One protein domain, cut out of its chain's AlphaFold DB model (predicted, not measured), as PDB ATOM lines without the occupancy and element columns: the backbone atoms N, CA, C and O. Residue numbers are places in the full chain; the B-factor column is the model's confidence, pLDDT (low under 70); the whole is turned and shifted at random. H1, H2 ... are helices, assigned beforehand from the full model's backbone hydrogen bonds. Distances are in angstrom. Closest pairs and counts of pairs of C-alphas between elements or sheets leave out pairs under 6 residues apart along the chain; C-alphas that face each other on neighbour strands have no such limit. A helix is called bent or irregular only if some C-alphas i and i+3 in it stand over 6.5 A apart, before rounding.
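AT A GLANCE: This is residues 241 to 324 of the 324 residues of an uncharacterized protein of Colidextribacter sp. OB.20 (UniProt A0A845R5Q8). A long, kinked helix, H2, runs along a rod, with short H1 folded back at one end. Towards the other end H4 crosses H2, H5 runs beside its last residues, and H3 makes a corner with H4. The 84 printed residues hold five named helices, H1 to H5 in order, all helix, only just compact, close to loose: radius of gyration of the C-alphas 13.8 A, spans 47 by 20 by 20 A.

HOW THE PARTS SIT: Find H1, residues 250 to 255; it forms a hairpin with the hub H2, residues 259 to 287, and they only just touch, with 3 pairs of C-alphas within 8 A, closest Ile 253 and Trp 259, 6.3 A. H2 is irregular: it has a kink of 109 degrees near residue 266, and C-alphas 265 and 268 are 8.5 A apart. H3, residues 294 to 299, and H4, residues 301 to 309, touch only at the corner, closest C-alphas Leu 298 and Lys 304, 4.8 A. H4 touches residues 275 to 282 of H2 alone, about perpendicular at 84 degrees, closest C-alphas Arg 275 and Ala 306, 4.7 A. H5, residues 311 to 321, touches residues 283 to 287 of H2 alone, the same way at a shallow 25 degrees, closest C-alphas Lys 287 and Tyr 321, 6.0 A. Each O i to N i+4 pair is within hydrogen-bond range in H1, H3 and H5, 20 of 25 in H2 and 4 of 5 in H4.

IN THESE COORDINATES: Find C-alpha 250 at (206.998, 210.395, 194.704), where H1 begins; H2 runs 32.0 A from first to last C-alpha, and H5, 15.6 A long, ends at C-alpha 321, (227.065, 220.004, 210.994).

THE WHOLE: The C-alphas farthest apart, Leu 261 and Lys 324, are 46.9 A apart. The printed part has no cut and no long link; residue 324 is under pLDDT 70.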
ATOM      1  N   LYS A 241     205.865 222.699 190.167       91.62
ATOM      2  CA  LYS A 241     205.308 222.328 191.487       91.62
ATOM      3  C   LYS A 241     206.373 221.753 192.429       91.62
ATOM      4  O   LYS A 241     206.393 222.073 193.616       91.62
ATOM      5  N   ILE A 242     207.282 220.929 191.904       89.25
ATOM      6  CA  ILE A 242     208.413 220.374 192.665       89.25
ATOM      7  C   ILE A 242     209.379 221.489 193.091       89.25
ATOM      8  O   ILE A 242     209.795 221.540 194.248       89.25
ATOM      9  N   GLN A 243     209.724 222.407 192.182       87.12
ATOM     10  CA  GLN A 243     210.609 223.540 192.481       87.12
ATOM     11  C   GLN A 243     210.009 224.473 193.539       87.12
ATOM     12  O   GLN A 243     210.723 224.921 194.437       87.12
ATOM     13  N   ASN A 244     208.694 224.691 193.486       89.06
ATOM     14  CA  ASN A 244     207.948 225.492 194.455       89.06
ATOM     15  C   ASN A 244     207.669 224.760 195.781       89.06
ATOM     16  O   ASN A 244     207.063 225.344 196.677       89.06
ATOM     17  N   ARG A 245     208.124 223.506 195.935       86.12
ATOM     18  CA  ARG A 245     207.894 222.644 197.113       86.12
ATOM     19  C   ARG A 245     206.419 222.333 197.390       86.12
ATOM     20  O   ARG A 245     206.073 221.945 198.500       86.12
ATOM     21  N   GLU A 246     205.560 222.464 196.384       89.62
ATOM     22  CA  GLU A 246     204.165 222.011 196.455       89.62
ATOM     23  C   GLU A 246     204.078 220.478 196.409       89.62
ATOM     24  O   GLU A 246     203.114 219.892 196.891       89.62
ATOM     25  N   ILE A 247     205.095 219.836 195.822       87.94
ATOM     26  CA  ILE A 247     205.259 218.385 195.754       87.94
ATOM     27  C   ILE A 247     206.672 218.032 196.220       87.94
ATOM     28  O   ILE A 247     207.657 218.546 195.689       87.94
ATOM     29  N   THR A 248     206.772 217.131 197.191       85.00
ATOM     30  CA  THR A 248     208.042 216.746 197.834       85.00
ATOM     31  C   THR A 248     208.290 215.240 197.845       85.00
ATOM     32  O   THR A 248     209.406 214.800 198.115       85.00
ATOM     33  N   SER A 249     207.288 214.431 197.500       85.31
ATOM     34  CA  SER A 249     207.416 212.974 197.470       85.31
ATOM     35  C   SER A 249     206.965 212.366 196.148       85.31
ATOM     36  O   SER A 249     206.164 212.933 195.402       85.31
ATOM     37  N   LEU A 250     207.454 211.156 195.867       83.88
ATOM     38  CA  LEU A 250     206.998 210.395 194.704       83.88
ATOM     39  C   LEU A 250     205.497 210.061 194.770       83.88
ATOM     40  O   LEU A 250     204.840 210.028 193.733       83.88
ATOM     41  N   ASP A 251     204.948 209.840 195.967       85.38
ATOM     42  CA  ASP A 251     203.529 209.505 196.133       85.38
ATOM     43  C   ASP A 251     202.636 210.699 195.767       85.38
ATOM     44  O   ASP A 251     201.628 210.530 195.083       85.38
ATOM     45  N   GLU A 252     203.045 211.914 196.143       87.25
ATOM     46  CA  GLU A 252     202.376 213.158 195.746       87.25
ATOM     47  C   GLU A 252     202.452 213.390 194.233       87.25
ATOM     48  O   GLU A 252     201.455 213.792 193.634       87.25
ATOM     49  N   ILE A 253     203.585 213.072 193.586       85.62
ATOM     50  CA  ILE A 253     203.683 213.086 192.117       85.62
ATOM     51  C   ILE A 253     202.692 212.089 191.519       85.62
ATOM     52  O   ILE A 253     201.941 212.439 190.618       85.62
ATOM     53  N   MET A 254     202.667 210.850 192.006       84.00
ATOM     54  CA  MET A 254     201.800 209.810 191.448       84.00
ATOM     55  C   MET A 254     200.307 210.112 191.627       84.00
ATOM     56  O   MET A 254     199.502 209.696 190.795       84.00
ATOM     57  N   ALA A 255     199.942 210.830 192.691       84.94
ATOM     58  CA  ALA A 255     198.581 211.284 192.956       84.94
ATOM     59  C   ALA A 255     198.185 212.537 192.151       84.94
ATOM     60  O   ALA A 255     197.007 212.896 192.097       84.94
ATOM     61  N   ASN A 256     199.153 213.214 191.535       87.75
ATOM     62  CA  ASN A 256     198.943 214.468 190.838       87.75
ATOM     63  C   ASN A 256     198.354 214.257 189.425       87.75
ATOM     64  O   ASN A 256     198.693 213.318 188.703       87.75
ATOM     65  N   GLU A 257     197.454 215.149 189.000       82.62
ATOM     66  CA  GLU A 257     196.704 214.971 187.753       82.62
ATOM     67  C   GLU A 257     197.531 215.111 186.468       82.62
ATOM     68  O   GLU A 257     197.073 214.688 185.400       82.62
ATOM     69  N   GLU A 258     198.706 215.734 186.543       87.25
ATOM     70  CA  GLU A 258     199.651 215.887 185.440       87.25
ATOM     71  C   GLU A 258     200.529 214.637 185.233       87.25
ATOM     72  O   GLU A 258     201.075 214.430 184.147       87.25
ATOM     73  N   TRP A 259     200.621 213.746 186.225       85.88
ATOM     74  CA  TRP A 259     201.508 212.580 186.178       85.88
ATOM     75  C   TRP A 259     201.159 211.565 185.092       85.88
ATOM     76  O   TRP A 259     202.057 211.070 184.411       85.88
ATOM     77  N   GLU A 260     199.874 211.264 184.894       81.31
ATOM     78  CA  GLU A 260     199.436 210.173 184.011       81.31
ATOM     79  C   GLU A 260     199.972 210.316 182.579       81.31
ATOM     80  O   GLU A 260     200.449 209.345 181.996       81.31
ATOM     81  N   LEU A 261     199.955 211.530 182.027       78.94
ATOM     82  CA  LEU A 261     200.483 211.814 180.691       78.94
ATOM     83  C   LEU A 261     201.999 211.993 180.708       78.94
ATOM     84  O   LEU A 261     202.698 211.452 179.847       78.94
ATOM     85  N   ALA A 262     202.520 212.733 181.687       84.19
ATOM     86  CA  ALA A 262     203.936 213.055 181.751       84.19
ATOM     87  C   ALA A 262     204.803 211.802 181.954       84.19
ATOM     88  O   ALA A 262     205.840 211.659 181.307       84.19
ATOM     89  N   CYS A 263     204.369 210.837 182.770       81.94
ATOM     90  CA  CYS A 263     205.137 209.621 183.049       81.94
ATOM     91  C   CYS A 263     205.325 208.709 181.827       81.94
ATOM     92  O   CYS A 263     206.320 207.988 181.749       81.94
ATOM     93  N   MET A 264     204.420 208.766 180.847       76.06
ATOM     94  CA  MET A 264     204.530 207.963 179.627       76.06
ATOM     95  C   MET A 264     205.699 208.404 178.735       76.06
ATOM     96  O   MET A 264     206.192 207.600 177.946       76.06
ATOM     97  N   TYR A 265     206.143 209.660 178.860       75.50
ATOM     98  CA  TYR A 265     207.124 210.264 177.949       75.50
ATOM     99  C   TYR A 265     208.336 210.886 178.651       75.50
ATOM    100  O   TYR A 265     209.415 210.902 178.071       75.50
ATOM    101  N   GLN A 266     208.169 211.392 179.874       82.56
ATOM    102  CA  GLN A 266     209.129 212.257 180.576       82.56
ATOM    103  C   GLN A 266     209.415 211.803 182.018       82.56
ATOM    104  O   GLN A 266     209.944 212.562 182.828       82.56
ATOM    105  N   LYS A 267     209.102 210.547 182.372       84.12
ATOM    106  CA  LYS A 267     209.285 210.010 183.737       84.12
ATOM    107  C   LYS A 267     210.673 210.286 184.328       84.12
ATOM    108  O   LYS A 267     210.779 210.658 185.492       84.12
ATOM    109  N   ARG A 268     211.735 210.119 183.533       84.50
ATOM    110  CA  ARG A 268     213.121 210.311 183.995       84.50
ATOM    111  C   ARG A 268     213.414 211.756 184.401       84.50
ATOM    112  O   ARG A 268     214.144 211.963 185.369       84.50
ATOM    113  N   ASP A 269     212.849 212.725 183.686       84.69
ATOM    114  CA  ASP A 269     213.071 214.147 183.955       84.69
ATOM    115  C   ASP A 269     212.352 214.580 185.235       84.69
ATOM    116  O   ASP A 269     212.948 215.254 186.075       84.69
ATOM    117  N   ILE A 270     211.133 214.078 185.450       85.06
ATOM    118  CA  ILE A 270     210.354 214.297 186.678       85.06
ATOM    119  C   ILE A 270     211.084 213.715 187.897       85.06
ATOM    120  O   ILE A 270     211.268 214.396 188.904       85.06
ATOM    121  N   GLU A 271     211.569 212.473 187.803       87.19
ATOM    122  CA  GLU A 271     212.336 211.840 188.884       87.19
ATOM    123  C   GLU A 271     213.639 212.593 189.191       87.19
ATOM    124  O   GLU A 271     214.061 212.675 190.346       87.19
ATOM    125  N   ARG A 272     214.299 213.145 188.166       87.75
ATOM    126  CA  ARG A 272     215.506 213.959 188.340       87.75
ATOM    127  C   ARG A 272     215.192 215.279 189.046       87.75
ATOM    128  O   ARG A 272     215.954 215.658 189.934       87.75
ATOM    129  N   ALA A 273     214.099 215.950 188.683       88.25
ATOM    130  CA  ALA A 273     213.654 217.175 189.347       88.25
ATOM    131  C   ALA A 273     213.343 216.921 190.831       88.25
ATOM    132  O   ALA A 273     213.855 217.641 191.691       88.25
ATOM    133  N   LEU A 274     212.609 215.843 191.139       88.25
ATOM    134  CA  LEU A 274     212.296 215.447 192.515       88.25
ATOM    135  C   LEU A 274     213.564 215.180 193.337       88.25
ATOM    136  O   LEU A 274     213.703 215.697 194.443       88.25
ATOM    137  N   ARG A 275     214.527 214.421 192.792       89.44
ATOM    138  CA  ARG A 275     215.815 214.171 193.468       89.44
ATOM    139  C   ARG A 275     216.565 215.467 193.777       89.44
ATOM    140  O   ARG A 275     217.121 215.593 194.866       89.44
ATOM    141  N   GLY A 276     216.572 216.421 192.845       88.25
ATOM    142  CA  GLY A 276     217.196 217.731 193.038       88.25
ATOM    143  C   GLY A 276     216.529 218.549 194.149       88.25
ATOM    144  O   GLY A 276     217.223 219.072 195.018       88.25
ATOM    145  N   ALA A 277     215.197 218.609 194.173       89.38
ATOM    146  CA  ALA A 277     214.458 219.301 195.231       89.38
ATOM    147  C   ALA A 277     214.674 218.648 196.605       89.38
ATOM    148  O   ALA A 277     214.974 219.335 197.583       89.38
ATOM    149  N   ASN A 278     214.626 217.315 196.668       88.62
ATOM    150  CA  ASN A 278     214.871 216.567 197.900       88.62
ATOM    151  C   ASN A 278     216.290 216.738 198.426       88.62
ATOM    152  O   ASN A 278     216.481 216.801 199.637       88.62
ATOM    153  N   TYR A 279     217.280 216.867 197.542       91.38
ATOM    154  CA  TYR A 279     218.636 217.227 197.940       91.38
ATOM    155  C   TYR A 279     218.684 218.596 198.633       91.38
ATOM    156  O   TYR A 279     219.282 218.710 199.703       91.38
ATOM    157  N   VAL A 280     218.025 219.620 198.077       90.19
ATOM    158  CA  VAL A 280     217.982 220.966 198.678       90.19
ATOM    159  C   VAL A 280     217.317 220.932 200.055       90.19
ATOM    160  O   VAL A 280     217.897 221.427 201.021       90.19
ATOM    161  N   ILE A 281     216.152 220.284 200.164       89.25
ATOM    162  CA  ILE A 281     215.422 220.129 201.434       89.25
ATOM    163  C   ILE A 281     216.286 219.394 202.467       89.25
ATOM    164  O   ILE A 281     216.395 219.824 203.615       89.25
ATOM    165  N   LEU A 282     216.943 218.305 202.064       90.12
ATOM    166  CA  LEU A 282     217.812 217.531 202.945       90.12
ATOM    167  C   LEU A 282     219.008 218.357 203.442       90.12
ATOM    168  O   LEU A 282     219.345 218.301 204.623       90.12
ATOM    169  N   CYS A 283     219.623 219.165 202.574       90.25
ATOM    170  CA  CYS A 283     220.715 220.057 202.962       90.25
ATOM    171  C   CYS A 283     220.286 221.085 204.017       90.25
ATOM    172  O   CYS A 283     221.057 221.371 204.933       90.25
ATOM    173  N   GLU A 284     219.088 221.660 203.883       91.44
ATOM    174  CA  GLU A 284     218.523 222.596 204.863       91.44
ATOM    175  C   GLU A 284     218.299 221.906 206.209       91.44
ATOM    176  O   GLU A 284     218.770 222.393 207.236       91.44
ATOM    177  N   LYS A 285     217.685 220.719 206.196       91.69
ATOM    178  CA  LYS A 285     217.422 219.940 207.411       91.69
ATOM    179  C   LYS A 285     218.696 219.545 208.159       91.69
ATOM    180  O   LYS A 285     218.742 219.680 209.378       91.69
ATOM    181  N   ILE A 286     219.744 219.117 207.449       90.94
ATOM    182  CA  ILE A 286     221.048 218.806 208.064       90.94
ATOM    183  C   ILE A 286     221.652 220.059 208.712       90.94
ATOM    184  O   ILE A 286     222.130 220.001 209.842       90.94
ATOM    185  N   LYS A 287     221.616 221.212 208.029       90.56
ATOM    186  CA  LYS A 287     222.155 222.477 208.565       90.56
ATOM    187  C   LYS A 287     221.389 222.972 209.793       90.56
ATOM    188  O   LYS A 287     222.000 223.570 210.673       90.56
ATOM    189  N   ASN A 288     220.086 222.708 209.848       91.12
ATOM    190  CA  ASN A 288     219.219 223.068 210.970       91.12
ATOM    191  C   ASN A 288     219.282 222.064 212.136       91.12
ATOM    192  O   ASN A 288     218.667 222.307 213.171       91.12
ATOM    193  N   GLY A 289     219.996 220.942 211.984       86.44
ATOM    194  CA  GLY A 289     220.063 219.883 212.997       86.44
ATOM    195  C   GLY A 289     218.797 219.022 213.094       86.44
ATOM    196  O   GLY A 289     218.626 218.303 214.071       86.44
ATOM    197  N   GLU A 290     217.912 219.081 212.097       88.94
ATOM    198  CA  GLU A 290     216.697 218.257 212.026       88.94
ATOM    199  C   GLU A 290     216.982 216.823 211.554       88.94
ATOM    200  O   GLU A 290     216.149 215.941 211.742       88.94
ATOM    201  N   ILE A 291     218.134 216.604 210.911       86.62
ATOM    202  CA  ILE A 291     218.638 215.289 210.500       86.62
ATOM    203  C   ILE A 291     220.022 215.105 211.097       86.62
ATOM    204  O   ILE A 291     220.918 215.917 210.849       86.62
ATOM    205  N   ILE A 292     220.186 214.031 211.862       83.31
ATOM    206  CA  ILE A 292     221.371 213.818 212.707       83.31
ATOM    207  C   ILE A 292     222.113 212.519 212.391       83.31
ATOM    208  O   ILE A 292     223.082 212.174 213.067       83.31
ATOM    209  N   SER A 293     221.692 211.769 211.373       88.00
ATOM    210  CA  SER A 293     222.383 210.538 210.997       88.00
ATOM    211  C   SER A 293     222.199 210.170 209.529       88.00
ATOM    212  O   SER A 293     221.242 210.569 208.866       88.00
ATOM    213  N   LEU A 294     223.132 209.365 209.014       89.00
ATOM    214  CA  LEU A 294     222.995 208.751 207.694       89.00
ATOM    215  C   LEU A 294     221.835 207.741 207.658       89.00
ATOM    216  O   LEU A 294     221.185 207.596 206.624       89.00
ATOM    217  N   ASP A 295     221.551 207.069 208.772       89.75
ATOM    218  CA  ASP A 295     220.493 206.059 208.845       89.75
ATOM    219  C   ASP A 295     219.100 206.680 208.668       89.75
ATOM    220  O   ASP A 295     218.280 206.129 207.936       89.75
ATOM    221  N   GLU A 296     218.859 207.874 209.221       89.44
ATOM    222  CA  GLU A 296     217.630 208.651 208.976       89.44
ATOM    223  C   GLU A 296     217.432 208.976 207.489       89.44
ATOM    224  O   GLU A 296     216.327 208.857 206.955       89.44
ATOM    225  N   ILE A 297     218.516 209.332 206.793       89.25
ATOM    226  CA  ILE A 297     218.496 209.630 205.354       89.25
ATOM    227  C   ILE A 297     218.164 208.372 204.550       89.25
ATOM    228  O   ILE A 297     217.372 208.426 203.609       89.25
ATOM    229  N   LEU A 298     218.760 207.231 204.906       90.25
ATOM    230  CA  LEU A 298     218.565 205.964 204.200       90.25
ATOM    231  C   LEU A 298     217.216 205.298 204.509       90.25
ATOM    232  O   LEU A 298     216.739 204.509 203.686       90.25
ATOM    233  N   ALA A 299     216.602 205.608 205.654       89.62
ATOM    234  CA  ALA A 299     215.272 205.135 206.034       89.62
ATOM    235  C   ALA A 299     214.148 205.833 205.247       89.62
ATOM    236  O   ALA A 299     213.103 205.230 204.997       89.62
ATOM    237  N   ASN A 300     214.363 207.075 204.804       88.19
ATOM    238  CA  ASN A 300     213.410 207.805 203.975       88.19
ATOM    239  C   ASN A 300     213.646 207.513 202.480       88.19
ATOM    240  O   ASN A 300     214.710 207.804 201.937       88.19
ATOM    241  N   LYS A 301     212.642 206.963 201.785       84.50
ATOM    242  CA  LYS A 301     212.750 206.573 200.365       84.50
ATOM    243  C   LYS A 301     213.134 207.733 199.434       84.50
ATOM    244  O   LYS A 301     213.906 207.533 198.494       84.50
ATOM    245  N   ASP A 302     212.625 208.929 199.707       81.88
ATOM    246  CA  ASP A 302     212.787 210.114 198.869       81.88
ATOM    247  C   ASP A 302     214.184 210.723 199.068       81.88
ATOM    248  O   ASP A 302     214.887 211.032 198.099       81.88
ATOM    249  N   TRP A 303     214.656 210.780 200.318       88.12
ATOM    250  CA  TRP A 303     216.016 211.222 200.641       88.12
ATOM    251  C   TRP A 303     217.081 210.202 200.256       88.12
ATOM    252  O   TRP A 303     218.139 210.590 199.767       88.12
ATOM    253  N   LYS A 304     216.798 208.903 200.377       88.56
ATOM    254  CA  LYS A 304     217.682 207.833 199.902       88.56
ATOM    255  C   LYS A 304     217.973 207.965 198.407       88.56
ATOM    256  O   LYS A 304     219.112 207.766 197.983       88.56
ATOM    257  N   SER A 305     216.961 208.321 197.611       85.00
ATOM    258  CA  SER A 305     217.123 208.556 196.171       85.00
ATOM    259  C   SER A 305     218.026 209.762 195.885       85.00
ATOM    260  O   SER A 305     218.932 209.667 195.058       85.00
ATOM    261  N   ALA A 306     217.836 210.870 196.611       88.06
ATOM    262  CA  ALA A 306     218.702 212.047 196.518       88.06
ATOM    263  C   ALA A 306     220.141 211.739 196.975       88.06
ATOM    264  O   ALA A 306     221.097 212.089 196.284       88.06
ATOM    265  N   TYR A 307     220.309 211.008 198.078       88.50
ATOM    266  CA  TYR A 307     221.610 210.583 198.594       88.50
ATOM    267  C   TYR A 307     222.391 209.720 197.608       88.50
ATOM    268  O   TYR A 307     223.597 209.896 197.466       88.50
ATOM    269  N   GLY A 308     221.721 208.823 196.881       87.81
ATOM    270  CA  GLY A 308     222.373 208.032 195.838       87.81
ATOM    271  C   GLY A 308     223.040 208.889 194.754       87.81
ATOM    272  O   GLY A 308     224.086 208.503 194.238       87.81
ATOM    273  N   GLN A 309     222.465 210.054 194.436       87.81
ATOM    274  CA  GLN A 309     222.960 210.964 193.401       87.81
ATOM    275  C   GLN A 309     223.957 212.009 193.935       87.81
ATOM    276  O   GLN A 309     224.919 212.318 193.241       87.81
ATOM    277  N   TYR A 310     223.747 212.524 195.151       90.69
ATOM    278  CA  TYR A 310     224.528 213.615 195.768       90.69
ATOM    279  C   TYR A 310     225.309 213.143 197.003       90.69
ATOM    280  O   TYR A 310     225.380 213.809 198.041       90.69
ATOM    281  N   ARG A 311     225.828 211.914 196.929       91.19
ATOM    282  CA  ARG A 311     226.425 211.209 198.069       91.19
ATOM    283  C   ARG A 311     227.562 211.999 198.708       91.19
ATOM    284  O   ARG A 311     227.650 212.042 199.933       91.19
ATOM    285  N   TYR A 312     228.447 212.558 197.889       91.69
ATOM    286  CA  TYR A 312     229.658 213.221 198.359       91.69
ATOM    287  C   TYR A 312     229.311 214.480 199.163       91.69
ATOM    288  O   TYR A 312     229.742 214.636 200.305       91.69
ATOM    289  N   GLU A 313     228.441 215.315 198.606       93.12
ATOM    290  CA  GLU A 313     228.011 216.588 199.173       93.12
ATOM    291  C   GLU A 313     227.253 216.392 200.492       93.12
ATOM    292  O   GLU A 313     227.495 217.094 201.476       93.12
ATOM    293  N   ILE A 314     226.367 215.394 200.550       91.31
ATOM    294  CA  ILE A 314     225.613 215.081 201.772       91.31
ATOM    295  C   ILE A 314     226.545 214.558 202.874       91.31
ATOM    296  O   ILE A 314     226.395 214.939 204.036       91.31
ATOM    297  N   GLN A 315     227.531 213.720 202.535       90.88
ATOM    298  CA  GLN A 315     228.509 213.230 203.511       90.88
ATOM    299  C   GLN A 315     229.382 214.358 204.080       90.88
ATOM    300  O   GLN A 315     229.652 214.365 205.282       90.88
ATOM    301  N   GLU A 316     229.801 215.323 203.256       91.88
ATOM    302  CA  GLU A 316     230.505 216.518 203.741       91.88
ATOM    303  C   GLU A 316     229.640 217.346 204.699       91.88
ATOM    304  O   GLU A 316     230.120 217.771 205.752       91.88
ATOM    305  N   LEU A 317     228.355 217.539 204.382       91.00
ATOM    306  CA  LEU A 317     227.427 218.276 205.245       91.00
ATOM    307  C   LEU A 317     227.220 217.592 206.600       91.00
ATOM    308  O   LEU A 317     227.309 218.262 207.628       91.00
ATOM    309  N   LEU A 318     227.008 216.273 206.623       89.56
ATOM    310  CA  LEU A 318     226.881 215.515 207.874       89.56
ATOM    311  C   LEU A 318     228.145 215.638 208.737       89.56
ATOM    312  O   LEU A 318     228.057 215.918 209.931       89.56
ATOM    313  N   ARG A 319     229.340 215.513 208.143       89.50
ATOM    314  CA  ARG A 319     230.600 215.719 208.883       89.50
ATOM    315  C   ARG A 319     230.699 217.121 209.480       89.50
ATOM    316  O   ARG A 319     231.164 217.274 210.599       89.50
ATOM    317  N   LYS A 320     230.268 218.141 208.737       90.69
ATOM    318  CA  LYS A 320     230.397 219.545 209.143       90.69
ATOM    319  C   LYS A 320     229.406 219.967 210.232       90.69
ATOM    320  O   LYS A 320     229.770 220.767 211.094       90.69
ATOM    321  N   TYR A 321     228.161 219.500 210.156       87.19
ATOM    322  CA  TYR A 321     227.065 220.004 210.994       87.19
ATOM    323  C   TYR A 321     226.594 219.020 212.068       87.19
ATOM    324  O   TYR A 321     226.008 219.464 213.049       87.19
ATOM    325  N   VAL A 322     226.873 217.723 211.915       83.06
ATOM    326  CA  VAL A 322     226.346 216.670 212.799       83.06
ATOM    327  C   VAL A 322     227.455 215.991 213.605       83.06
ATOM    328  O   VAL A 322     227.340 215.878 214.820       83.06
ATOM    329  N   HIS A 323     228.546 215.568 212.964       75.25
ATOM    330  CA  HIS A 323     229.623 214.797 213.614       75.25
ATOM    331  C   HIS A 323     230.760 215.662 214.186       75.25
ATOM    332  O   HIS A 323     231.927 215.322 214.002       75.25
ATOM    333  N   LYS A 324     230.430 216.787 214.828       57.88
ATOM    334  CA  LYS A 324     231.440 217.650 215.461       57.88
ATOM    335  C   LYS A 324     232.224 216.949 216.562       57.88
ATOM    336  O   LYS A 324     231.584 216.257 217.384       57.88
TER     337      LYS A 324